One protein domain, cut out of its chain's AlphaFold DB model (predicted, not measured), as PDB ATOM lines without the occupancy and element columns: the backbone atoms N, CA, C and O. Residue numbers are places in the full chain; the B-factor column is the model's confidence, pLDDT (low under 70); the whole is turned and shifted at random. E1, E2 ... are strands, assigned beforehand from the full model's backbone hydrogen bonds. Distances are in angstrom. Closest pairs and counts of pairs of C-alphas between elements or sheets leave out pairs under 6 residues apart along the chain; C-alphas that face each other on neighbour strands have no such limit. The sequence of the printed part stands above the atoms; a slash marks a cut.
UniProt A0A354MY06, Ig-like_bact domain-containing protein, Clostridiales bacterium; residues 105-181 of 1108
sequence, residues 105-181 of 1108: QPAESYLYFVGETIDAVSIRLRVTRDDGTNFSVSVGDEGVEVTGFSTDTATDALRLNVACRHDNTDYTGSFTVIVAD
ATOM      1  N   GLN A 105       4.205  11.138 -40.476       89.31
ATOM      2  CA  GLN A 105       5.426  11.917 -40.603       89.31
ATOM      3  C   GLN A 105       5.497  12.525 -42.008       89.31
ATOM      4  O   GLN A 105       5.502  11.773 -42.984       89.31
ATOM      5  N   PRO A 106       5.565  13.857 -42.157       89.75
ATOM      6  CA  PRO A 106       5.736  14.464 -43.469       89.75
ATOM      7  C   PRO A 106       7.125  14.135 -44.030       89.75
ATOM      8  O   PRO A 106       8.109  14.085 -43.289       89.75
ATOM      9  N   ALA A 107       7.202  13.878 -45.338       87.81
ATOM     10  CA  ALA A 107       8.449  13.502 -46.009       87.81
ATOM     11  C   ALA A 107       9.496  14.634 -46.004       87.81
ATOM     12  O   ALA A 107      10.697  14.379 -46.057       87.81
ATOM     13  N   GLU A 108       9.027  15.877 -45.930       87.44
ATOM     14  CA  GLU A 108       9.808  17.109 -45.894       87.44
ATOM     15  C   GLU A 108       9.019  18.198 -45.147       87.44
ATOM     16  O   GLU A 108       7.839  18.026 -44.831       87.44
ATOM     17  N   SER A 109       9.659  19.326 -44.842       86.81
ATOM     18  CA  SER A 109       8.949  20.492 -44.309       86.81
ATOM     19  C   SER A 109       8.170  21.178 -45.430       86.81
ATOM     20  O   SER A 109       8.767  21.760 -46.332       86.81
ATOM     21  N   TYR A 110       6.842  21.133 -45.353       91.56
ATOM     22  CA  TYR A 110       5.961  21.814 -46.300       91.56
ATOM     23  C   TYR A 110       5.645  23.237 -45.834       91.56
ATOM     24  O   TYR A 110       5.320  23.459 -44.666       91.56
ATOM     25  N   LEU A 111       5.735  24.187 -46.767       92.00
ATOM     26  CA  LEU A 111       5.412  25.594 -46.563       92.00
ATOM     27  C   LEU A 111       4.353  26.023 -47.574       92.00
ATOM     28  O   LEU A 111       4.535  25.813 -48.775       92.00
ATOM     29  N   TYR A 112       3.310  26.666 -47.064       92.00
ATOM     30  CA  TYR A 112       2.307  27.384 -47.834       92.00
ATOM     31  C   TYR A 112       2.462  28.886 -47.619       92.00
ATOM     32  O   TYR A 112       2.850  29.334 -46.537       92.00
ATOM     33  N   PHE A 113       2.140  29.679 -48.631       91.75
ATOM     34  CA  PHE A 113       1.935  31.110 -48.468       91.75
ATOM     35  C   PHE A 113       0.499  31.405 -48.039       91.75
ATOM     36  O   PHE A 113      -0.436  30.679 -48.379       91.75
ATOM     37  N   VAL A 114       0.322  32.482 -47.275       88.62
ATOM     38  CA  VAL A 114      -1.010  32.942 -46.861       88.62
ATOM     39  C   VAL A 114      -1.895  33.151 -48.107       88.62
ATOM     40  O   VAL A 114      -1.507  33.877 -49.023       88.62
ATOM     41  N   GLY A 115      -3.072  32.517 -48.145       83.44
ATOM     42  CA  GLY A 115      -3.995  32.514 -49.291       83.44
ATOM     43  C   GLY A 115      -3.858  31.336 -50.266       83.44
ATOM     44  O   GLY A 115      -4.689  31.215 -51.163       83.44
ATOM     45  N   GLU A 116      -2.862  30.458 -50.103       89.31
ATOM     46  CA  GLU A 116      -2.752  29.232 -50.907       89.31
ATOM     47  C   GLU A 116      -3.788  28.177 -50.506       89.31
ATOM     48  O   GLU A 116      -4.161  28.034 -49.340       89.31
ATOM     49  N   THR A 117      -4.212  27.385 -51.483       88.50
ATOM     50  CA  THR A 117      -5.040  26.193 -51.300       88.50
ATOM     51  C   THR A 117      -4.178  24.965 -50.988       88.50
ATOM     52  O   THR A 117      -2.966  24.964 -51.204       88.50
ATOM     53  N   ILE A 118      -4.786  23.903 -50.446       88.31
ATOM     54  CA  ILE A 118      -4.054  22.720 -49.950       88.31
ATOM     55  C   ILE A 118      -3.265  21.986 -51.045       88.31
ATOM     56  O   ILE A 118      -2.257  21.347 -50.766       88.31
ATOM     57  N   ASP A 119      -3.671  22.116 -52.298       86.69
ATOM     58  CA  ASP A 119      -3.031  21.537 -53.478       86.69
ATOM     59  C   ASP A 119      -1.811  22.331 -53.986       86.69
ATOM     60  O   ASP A 119      -1.071  21.829 -54.833       86.69
ATOM     61  N   ALA A 120      -1.529  23.525 -53.443       86.06
ATOM     62  CA  ALA A 120      -0.371  24.339 -53.840       86.06
ATOM     63  C   ALA A 120       0.981  23.634 -53.609       86.06
ATOM     64  O   ALA A 120       1.998  23.961 -54.238       86.06
ATOM     65  N   VAL A 121       1.007  22.642 -52.714       87.94
ATOM     66  CA  VAL A 121       2.143  21.740 -52.529       87.94
ATOM     67  C   VAL A 121       1.651  20.292 -52.490       87.94
ATOM     68  O   VAL A 121       0.614  19.983 -51.909       87.94
ATOM     69  N   SER A 122       2.414  19.374 -53.076       89.44
ATOM     70  CA  SER A 122       2.093  17.945 -53.045       89.44
ATOM     71  C   SER A 122       2.621  17.315 -51.755       89.44
ATOM     72  O   SER A 122       3.754  16.825 -51.710       89.44
ATOM     73  N   ILE A 123       1.821  17.363 -50.688       92.38
ATOM     74  CA  ILE A 123       2.203  16.797 -49.391       92.38
ATOM     75  C   ILE A 123       2.310  15.274 -49.498       92.38
ATOM     76  O   ILE A 123       1.344  14.593 -49.844       92.38
ATOM     77  N   ARG A 124       3.467  14.734 -49.109       93.25
ATOM     78  CA  ARG A 124       3.706  13.296 -48.947       93.25
ATOM     79  C   ARG A 124       3.922  12.962 -47.481       93.25
ATOM     80  O   ARG A 124       4.699  13.618 -46.783       93.25
ATOM     81  N   LEU A 125       3.250  11.914 -47.029       92.88
ATOM     82  CA  LEU A 125       3.237  11.453 -45.651       92.88
ATOM     83  C   LEU A 125       3.729  10.009 -45.584       92.88
ATOM     84  O   LEU A 125       3.327   9.156 -46.371       92.88
ATOM     85  N   ARG A 126       4.565   9.723 -44.592       91.69
ATOM     86  CA  ARG A 126       4.926   8.373 -44.171       91.69
ATOM     87  C   ARG A 126       4.049   7.993 -42.981       91.69
ATOM     88  O   ARG A 126       4.096   8.658 -41.948       91.69
ATOM     89  N   VAL A 127       3.262   6.935 -43.135       91.12
ATOM     90  CA  VAL A 127       2.366   6.403 -42.101       91.12
ATOM     91  C   VAL A 127       3.045   5.224 -41.414       91.12
ATOM     92  O   VAL A 127       3.521   4.314 -42.098       91.12
ATOM     93  N   THR A 128       3.098   5.229 -40.083       89.12
ATOM     94  CA  THR A 128       3.616   4.105 -39.283       89.12
ATOM     95  C   THR A 128       2.469   3.258 -38.735       89.12
ATOM     96  O   THR A 128       1.558   3.764 -38.074       89.12
ATOM     97  N   ARG A 129       2.502   1.953 -39.018       88.50
ATOM     98  CA  ARG A 129       1.581   0.949 -38.472       88.50
ATOM     99  C   ARG A 129       1.930   0.646 -37.012       88.50
ATOM    100  O   ARG A 129       3.034   0.935 -36.558       88.50
ATOM    101  N   ASP A 130       0.996   0.053 -36.272       84.00
ATOM    102  CA  ASP A 130       1.212  -0.274 -34.852       84.00
ATOM    103  C   ASP A 130       2.338  -1.286 -34.609       84.00
ATOM    104  O   ASP A 130       2.972  -1.243 -33.557       84.00
ATOM    105  N   ASP A 131       2.650  -2.121 -35.603       82.19
ATOM    106  CA  ASP A 131       3.764  -3.079 -35.585       82.19
ATOM    107  C   ASP A 131       5.145  -2.453 -35.877       82.19
ATOM    108  O   ASP A 131       6.159  -3.152 -35.908       82.19
ATOM    109  N   GLY A 132       5.206  -1.136 -36.107       78.12
ATOM    110  CA  GLY A 132       6.438  -0.405 -36.408       78.12
ATOM    111  C   GLY A 132       6.864  -0.418 -37.884       78.12
ATOM    112  O   GLY A 132       7.883   0.191 -38.217       78.12
ATOM    113  N   THR A 133       6.110  -1.061 -38.789       87.06
ATOM    114  CA  THR A 133       6.325  -0.972 -40.248       87.06
ATOM    115  C   THR A 133       5.654   0.267 -40.846       87.06
ATOM    116  O   THR A 133       4.684   0.787 -40.297       87.06
ATOM    117  N   ASN A 134       6.127   0.757 -42.002       89.75
ATOM    118  CA  ASN A 134       5.623   2.008 -42.588       89.75
ATOM    119  C   ASN A 134       5.185   1.848 -44.053       89.75
ATOM    120  O   ASN A 134       5.699   0.993 -44.773       89.75
ATOM    121  N   PHE A 135       4.295   2.730 -44.510       91.38
ATOM    122  CA  PHE A 135       3.956   2.955 -45.923       91.38
ATOM    123  C   PHE A 135       3.860   4.461 -46.210       91.38
ATOM    124  O   PHE A 135       3.980   5.270 -45.290       91.38
ATOM    125  N   SER A 136       3.730   4.855 -47.479       91.00
ATOM    126  CA  SER A 136       3.615   6.269 -47.870       91.00
ATOM    127  C   SER A 136       2.285   6.536 -48.550       91.00
ATOM    128  O   SER A 136       1.815   5.695 -49.312       91.00
ATOM    129  N   VAL A 137       1.725   7.709 -48.289       90.88
ATOM    130  CA  VAL A 137       0.531   8.241 -48.952       90.88
ATOM    131  C   VAL A 137       0.748   9.710 -49.283       90.88
ATOM    132  O   VAL A 137       1.557  10.384 -48.639       90.88
ATOM    133  N   SER A 138       0.025  10.219 -50.266       91.25
ATOM    134  CA  SER A 138       0.001  11.637 -50.611       91.25
ATOM    135  C   SER A 138      -1.351  12.243 -50.259       91.25
ATOM    136  O   SER A 138      -2.384  11.575 -50.287       91.25
ATOM    137  N   VAL A 139      -1.357  13.528 -49.919       88.19
ATOM    138  CA  VAL A 139      -2.610  14.275 -49.780       88.19
ATOM    139  C   VAL A 139      -3.245  14.393 -51.166       88.19
ATOM    140  O   VAL A 139      -2.610  14.901 -52.087       88.19
ATOM    141  N   GLY A 140      -4.474  13.887 -51.302       85.25
ATOM    142  CA  GLY A 140      -5.181  13.739 -52.580       85.25
ATOM    143  C   GLY A 140      -5.295  12.292 -53.080       85.25
ATOM    144  O   GLY A 140      -6.084  12.047 -53.990       85.25
ATOM    145  N   ASP A 141      -4.570  11.337 -52.484       88.56
ATOM    146  CA  ASP A 141      -4.763   9.910 -52.770       88.56
ATOM    147  C   ASP A 141      -6.142   9.429 -52.270       88.56
ATOM    148  O   ASP A 141      -6.664   9.905 -51.255       88.56
ATOM    149  N   GLU A 142      -6.734   8.453 -52.966       83.25
ATOM    150  CA  GLU A 142      -8.030   7.873 -52.596       83.25
ATOM    151  C   GLU A 142      -7.969   7.253 -51.185       83.25
ATOM    152  O   GLU A 142      -7.108   6.425 -50.889       83.25
ATOM    153  N   GLY A 143      -8.880   7.669 -50.298       83.12
ATOM    154  CA  GLY A 143      -8.915   7.221 -48.901       83.12
ATOM    155  C   GLY A 143      -8.059   8.037 -47.923       83.12
ATOM    156  O   GLY A 143      -7.979   7.645 -46.758       83.12
ATOM    157  N   VAL A 144      -7.449   9.153 -48.354       90.31
ATOM    158  CA  VAL A 144      -6.721  10.105 -47.493       90.31
ATOM    159  C   VAL A 144      -7.484  11.425 -47.386       90.31
ATOM    160  O   VAL A 144      -7.540  12.209 -48.329       90.31
ATOM    161  N   GLU A 145      -8.017  11.714 -46.204       90.44
ATOM    162  CA  GLU A 145      -8.691  12.973 -45.899       90.44
ATOM    163  C   GLU A 145      -7.837  13.840 -44.973       90.44
ATOM    164  O   GLU A 145      -7.351  13.386 -43.933       90.44
ATOM    165  N   VAL A 146      -7.685  15.114 -45.342       91.00
ATOM    166  CA  VAL A 146      -6.999  16.123 -44.531       91.00
ATOM    167  C   VAL A 146      -7.979  17.212 -44.129       91.00
ATOM    168  O   VAL A 146      -8.663  17.790 -44.967       91.00
ATOM    169  N   THR A 147      -8.024  17.518 -42.834       90.75
ATOM    170  CA  THR A 147      -8.887  18.562 -42.268       90.75
ATOM    171  C   THR A 147      -8.084  19.538 -41.409       90.75
ATOM    172  O   THR A 147      -6.990  19.227 -40.932       90.75
ATOM    173  N   GLY A 148      -8.626  20.743 -41.212       88.44
ATOM    174  CA  GLY A 148      -7.965  21.812 -40.452       88.44
ATOM    175  C   GLY A 148      -7.006  22.684 -41.269       88.44
ATOM    176  O   GLY A 148      -6.264  23.468 -40.685       88.44
ATOM    177  N   PHE A 149      -7.016  22.576 -42.603       92.12
ATOM    178  CA  PHE A 149      -6.231  23.451 -43.473       92.12
ATOM    179  C   PHE A 149      -6.864  24.845 -43.573       92.12
ATOM    180  O   PHE A 149      -7.991  24.986 -44.039       92.12
ATOM    181  N   SER A 150      -6.123  25.869 -43.152       89.69
ATOM    182  CA  SER A 150      -6.419  27.281 -43.405       89.69
ATOM    183  C   SER A 150      -5.101  28.027 -43.561       89.69
ATOM    184  O   SER A 150      -4.201  27.905 -42.730       89.69
ATOM    185  N   THR A 151      -4.997  28.807 -44.631       91.00
ATOM    186  CA  THR A 151      -3.874  29.711 -44.891       91.00
ATOM    187  C   THR A 151      -4.296  31.161 -44.698       91.00
ATOM    188  O   THR A 151      -3.711  32.048 -45.305       91.00
ATOM    189  N   ASP A 152      -5.314  31.438 -43.877       86.31
ATOM    190  CA  ASP A 152      -5.823  32.804 -43.713       86.31
ATOM    191  C   ASP A 152      -4.820  33.720 -43.007       86.31
ATOM    192  O   ASP A 152      -4.708  34.898 -43.357       86.31
ATOM    193  N   THR A 153      -4.051  33.156 -42.071       85.38
ATOM    194  CA  THR A 153      -3.015  33.830 -41.282       85.38
ATOM    195  C   THR A 153      -1.733  33.005 -41.246       85.38
ATOM    196  O   THR A 153      -1.794  31.777 -41.159       85.38
ATOM    197  N   ALA A 154      -0.576  33.669 -41.243       88.31
ATOM    198  CA  ALA A 154       0.709  33.001 -41.071       88.31
ATOM    199  C   ALA A 154       0.806  32.280 -39.712       88.31
ATOM    200  O   ALA A 154       0.329  32.766 -38.684       88.31
ATOM    201  N   THR A 155       1.430  31.105 -39.712       90.00
ATOM    202  CA  THR A 155       1.694  30.287 -38.530       90.00
ATOM    203  C   THR A 155       2.880  29.354 -38.780       90.00
ATOM    204  O   THR A 155       2.963  28.676 -39.804       90.00
ATOM    205  N   ASP A 156       3.793  29.277 -37.812       86.25
ATOM    206  CA  ASP A 156       4.989  28.429 -37.901       86.25
ATOM    207  C   ASP A 156       4.677  26.928 -37.734       86.25
ATOM    208  O   ASP A 156       5.537  26.081 -37.972       86.25
ATOM    209  N   ALA A 157       3.452  26.582 -37.317       89.31
ATOM    210  CA  ALA A 157       3.005  25.203 -37.139       89.31
ATOM    211  C   ALA A 157       1.474  25.081 -37.263       89.31
ATOM    212  O   ALA A 157       0.759  24.935 -36.267       89.31
ATOM    213  N   LEU A 158       0.951  25.106 -38.491       93.38
ATOM    214  CA  LEU A 158      -0.441  24.752 -38.770       93.38
ATOM    215  C   LEU A 158      -0.622  23.241 -38.615       93.38
ATOM    216  O   LEU A 158      -0.081  22.465 -39.403       93.38
ATOM    217  N   ARG A 159      -1.395  22.816 -37.612       91.06
ATOM    218  CA  ARG A 159      -1.712  21.401 -37.387       91.06
ATOM    219  C   ARG A 159      -2.815  20.943 -38.340       91.06
ATOM    220  O   ARG A 159      -3.936  21.434 -38.266       91.06
ATOM    221  N   LEU A 160      -2.501  19.951 -39.166       92.88
ATOM    222  CA  LEU A 160      -3.436  19.278 -40.059       92.88
ATOM    223  C   LEU A 160      -3.766  17.896 -39.505       92.88
ATOM    224  O   LEU A 160      -2.865  17.143 -39.125       92.88
ATOM    225  N   ASN A 161      -5.054  17.565 -39.460       92.06
ATOM    226  CA  ASN A 161      -5.517  16.242 -39.056       92.06
ATOM    227  C   ASN A 161      -5.672  15.366 -40.295       92.06
ATOM    228  O   ASN A 161      -6.209  15.820 -41.305       92.06
ATOM    229  N   VAL A 162      -5.221  14.118 -40.202       92.06
ATOM    230  CA  VAL A 162      -5.250  13.148 -41.298       92.06
ATOM    231  C   VAL A 162      -6.035  11.926 -40.867       92.06
ATOM    232  O   VAL A 162      -5.767  11.357 -39.806       92.06
ATOM    233  N   ALA A 163      -6.965  11.515 -41.721       90.62
ATOM    234  CA  ALA A 163      -7.569  10.196 -41.703       90.62
ATOM    235  C   ALA A 163      -7.161   9.477 -42.992       90.62
ATOM    236  O   ALA A 163      -7.324  10.011 -44.084       90.62
ATOM    237  N   CYS A 164      -6.582   8.289 -42.869       89.38
ATOM    238  CA  CYS A 164      -6.134   7.491 -44.002       89.38
ATOM    239  C   CYS A 164      -6.657   6.067 -43.854       89.38
ATOM    240  O   CYS A 164      -6.406   5.429 -42.831       89.38
ATOM    241  N   ARG A 165      -7.344   5.555 -44.874       88.75
ATOM    242  CA  ARG A 165      -7.748   4.150 -44.952       88.75
ATOM    243  C   ARG A 165      -6.811   3.396 -45.886       88.75
ATOM    244  O   ARG A 165      -6.750   3.680 -47.077       88.75
ATOM    245  N   HIS A 166      -6.115   2.397 -45.354       85.94
ATOM    246  CA  HIS A 166      -5.209   1.543 -46.126       85.94
ATOM    247  C   HIS A 166      -5.318   0.097 -45.635       85.94
ATOM    248  O   HIS A 166      -5.370  -0.142 -44.430       85.94
ATOM    249  N   ASP A 167      -5.402  -0.868 -46.555       82.31
ATOM    250  CA  ASP A 167      -5.587  -2.295 -46.241       82.31
ATOM    251  C   ASP A 167      -6.759  -2.568 -45.264       82.31
ATOM    252  O   ASP A 167      -6.638  -3.332 -44.309       82.31
ATOM    253  N   ASN A 168      -7.909  -1.909 -45.478       81.19
ATOM    254  CA  ASN A 168      -9.109  -1.982 -44.619       81.19
ATOM    255  C   ASN A 168      -8.917  -1.556 -43.149       81.19
ATOM    256  O   ASN A 168      -9.801  -1.803 -42.327       81.19
ATOM    257  N   THR A 169      -7.814  -0.880 -42.827       84.31
ATOM    258  CA  THR A 169      -7.540  -0.311 -41.503       84.31
ATOM    259  C   THR A 169      -7.543   1.212 -41.586       84.31
ATOM    260  O   THR A 169      -6.958   1.787 -42.507       84.31
ATOM    261  N   ASP A 170      -8.206   1.860 -40.628       88.38
ATOM    262  CA  ASP A 170      -8.285   3.316 -40.549       88.38
ATOM    263  C   ASP A 170      -7.186   3.848 -39.612       88.38
ATOM    264  O   ASP A 170      -7.098   3.472 -38.442       88.38
ATOM    265  N   TYR A 171      -6.347   4.741 -40.129       90.31
ATOM    266  CA  TYR A 171      -5.270   5.406 -39.403       90.31
ATOM    267  C   TYR A 171      -5.632   6.878 -39.205       90.31
ATOM    268  O   TYR A 171      -5.962   7.571 -40.166       90.31
ATOM    269  N   THR A 172      -5.536   7.375 -37.969       89.12
ATOM    270  CA  THR A 172      -5.805   8.786 -37.644       89.12
ATOM    271  C   THR A 172      -4.662   9.412 -36.861       89.12
ATOM    272  O   THR A 172      -3.951   8.746 -36.107       89.12
ATOM    273  N   GLY A 173      -4.425  10.696 -37.102       88.38
ATOM    274  CA  GLY A 173      -3.351  11.442 -36.464       88.38
ATOM    275  C   GLY A 173      -3.201  12.823 -37.077       88.38
ATOM    276  O   GLY A 173      -4.124  13.349 -37.694       88.38
ATOM    277  N   SER A 174      -2.039  13.434 -36.890       88.81
ATOM    278  CA  SER A 174      -1.801  14.797 -37.354       88.81
ATOM    279  C   SER A 174      -0.346  15.036 -37.693       88.81
ATOM    280  O   SER A 174       0.535  14.412 -37.103       88.81
ATOM    281  N   PHE A 175      -0.106  16.028 -38.536       90.81
ATOM    282  CA  PHE A 175       1.212  16.594 -38.790       90.81
ATOM    283  C   PHE A 175       1.104  18.120 -38.862       90.81
ATOM    284  O   PHE A 175       0.006  18.676 -38.808       90.81
ATOM    285  N   THR A 176       2.236  18.813 -38.943       91.00
ATOM    286  CA  THR A 176       2.271  20.276 -39.041       91.00
ATOM    287  C   THR A 176       2.884  20.734 -40.356       91.00
ATOM    288  O   THR A 176       3.871  20.153 -40.810       91.00
ATOM    289  N   VAL A 177       2.337  21.807 -40.924       92.62
ATOM    290  CA  VAL A 177       2.921  22.566 -42.042       92.62
ATOM    291  C   VAL A 177       3.184  24.006 -41.611       92.62
ATOM    292  O   VAL A 177       2.650  24.460 -40.600       92.62
ATOM    293  N   ILE A 178       4.004  24.729 -42.364       92.25
ATOM    294  CA  ILE A 178       4.251  26.157 -42.139       92.25
ATOM    295  C   ILE A 178       3.333  26.954 -43.066       92.25
ATOM    296  O   ILE A 178       3.234  26.633 -44.249       92.25
ATOM    297  N   VAL A 179       2.702  28.007 -42.554       91.44
ATOM    298  CA  VAL A 179       2.050  29.039 -43.368       91.44
ATOM    299  C   VAL A 179       2.822  30.336 -43.162       91.44
ATOM    300  O   VAL A 179       2.908  30.824 -42.040       91.44
ATOM    301  N   ALA A 180       3.401  30.897 -44.215       89.56
ATOM    302  CA  ALA A 180       4.242  32.085 -44.119       89.56
ATOM    303  C   ALA A 180       3.674  33.250 -44.929       89.56
ATOM    304  O   ALA A 180       3.129  33.055 -46.016       89.56
ATOM    305  N   ASP A 181       3.876  34.472 -44.439       87.06
ATOM    306  CA  ASP A 181       3.660  35.669 -45.248       87.06
ATOM    307  C   ASP A 181       4.702  35.732 -46.380       87.06
ATOM    308  O   ASP A 181       5.909  35.616 -46.123       87.06
TER     309      ASP A 181
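This is residues 105 to 181 of the 1108 residues of the protein "Ig-like_bact domain-containing protein" of Clostridiales bacterium (UniProt A0A354MY06). This is a small, elongated, barrel-like body of strands, not fully closed: a curled four-stranded sheet wraps round one side, with the long hairpin E5 and E6 making its length, and the separate hairpin E2 and E3 covers the open side at the end where E5 turns into E6. E1 lies beside E6 toward the other end, and E4 lies beside E5. The printed part has 77 residues with six named strands, E1 to E6 along the chain, and no named helix; the class is all strand. The larger sheet is mixed, in the order E1, E6, E5, E4, and E2 and E3 make an antiparallel sheet of two. The whole is compact, with a radius of gyration of the C-alphas of 12.7 A and spans of 39 by 21 by 16 A.

E6, residues 169 to 180, and E5, residues 155 to 166, form an antiparallel hairpin at 158 degrees, with N 162 and O 173 at 2.8 A and N 171 and O 164 at 2.8 A, within hydrogen-bond range. E4, residues 144 to 147, is an edge strand and forms an antiparallel hairpin with E5 at 147 degrees; N 145 and O 163 are 2.8 A apart. E1, residues 111 to 113, is the other edge strand, parallel to E6 at 55 degrees, with N 112 and O 178 at 2.8 A. This sheet is strongly twisted, its strands' lines turning by 52 degrees, and it is curled like part of a barrel, the way across it turning by 130 degrees. E4, E5 and E6 make a meander, each strand the antiparallel neighbour of the one before. E2, residues 124 to 128, and E3, residues 134 to 138, form an antiparallel hairpin at 152 degrees; N 127 and O 135 are 2.8 A apart. E2 and E6 are near each other, with 5 pairs of C-alphas within 10 A. The closest C-alphas of E3 and E4 are those of Ser 138 and Val 144, 7.6 A apart. E3 and E5 are only just apart, at 8.3 A. Residues 105 to 106 pair antiparallel with residues 125 to 126 of E2.

E6 is 34.6 A from first to last C-alpha; C-alpha 169 is at (-7.540, -0.311, -41.503), and C-alpha 180 is at (4.242, 32.085, -44.119). E5 is 30.5 A long, E3 13.7 A, E2 13.3 A, E4 10.2 A and E1 6.8 A. E1 begins at C-alpha 111, (5.412, 25.594, -46.563).

The two C-alphas farthest apart are those of Asp 131 and Asp 181, at 39.9 A. The printed part has no cut and no long link. Its mean pLDDT is 88.9, and no printed residue is under 70.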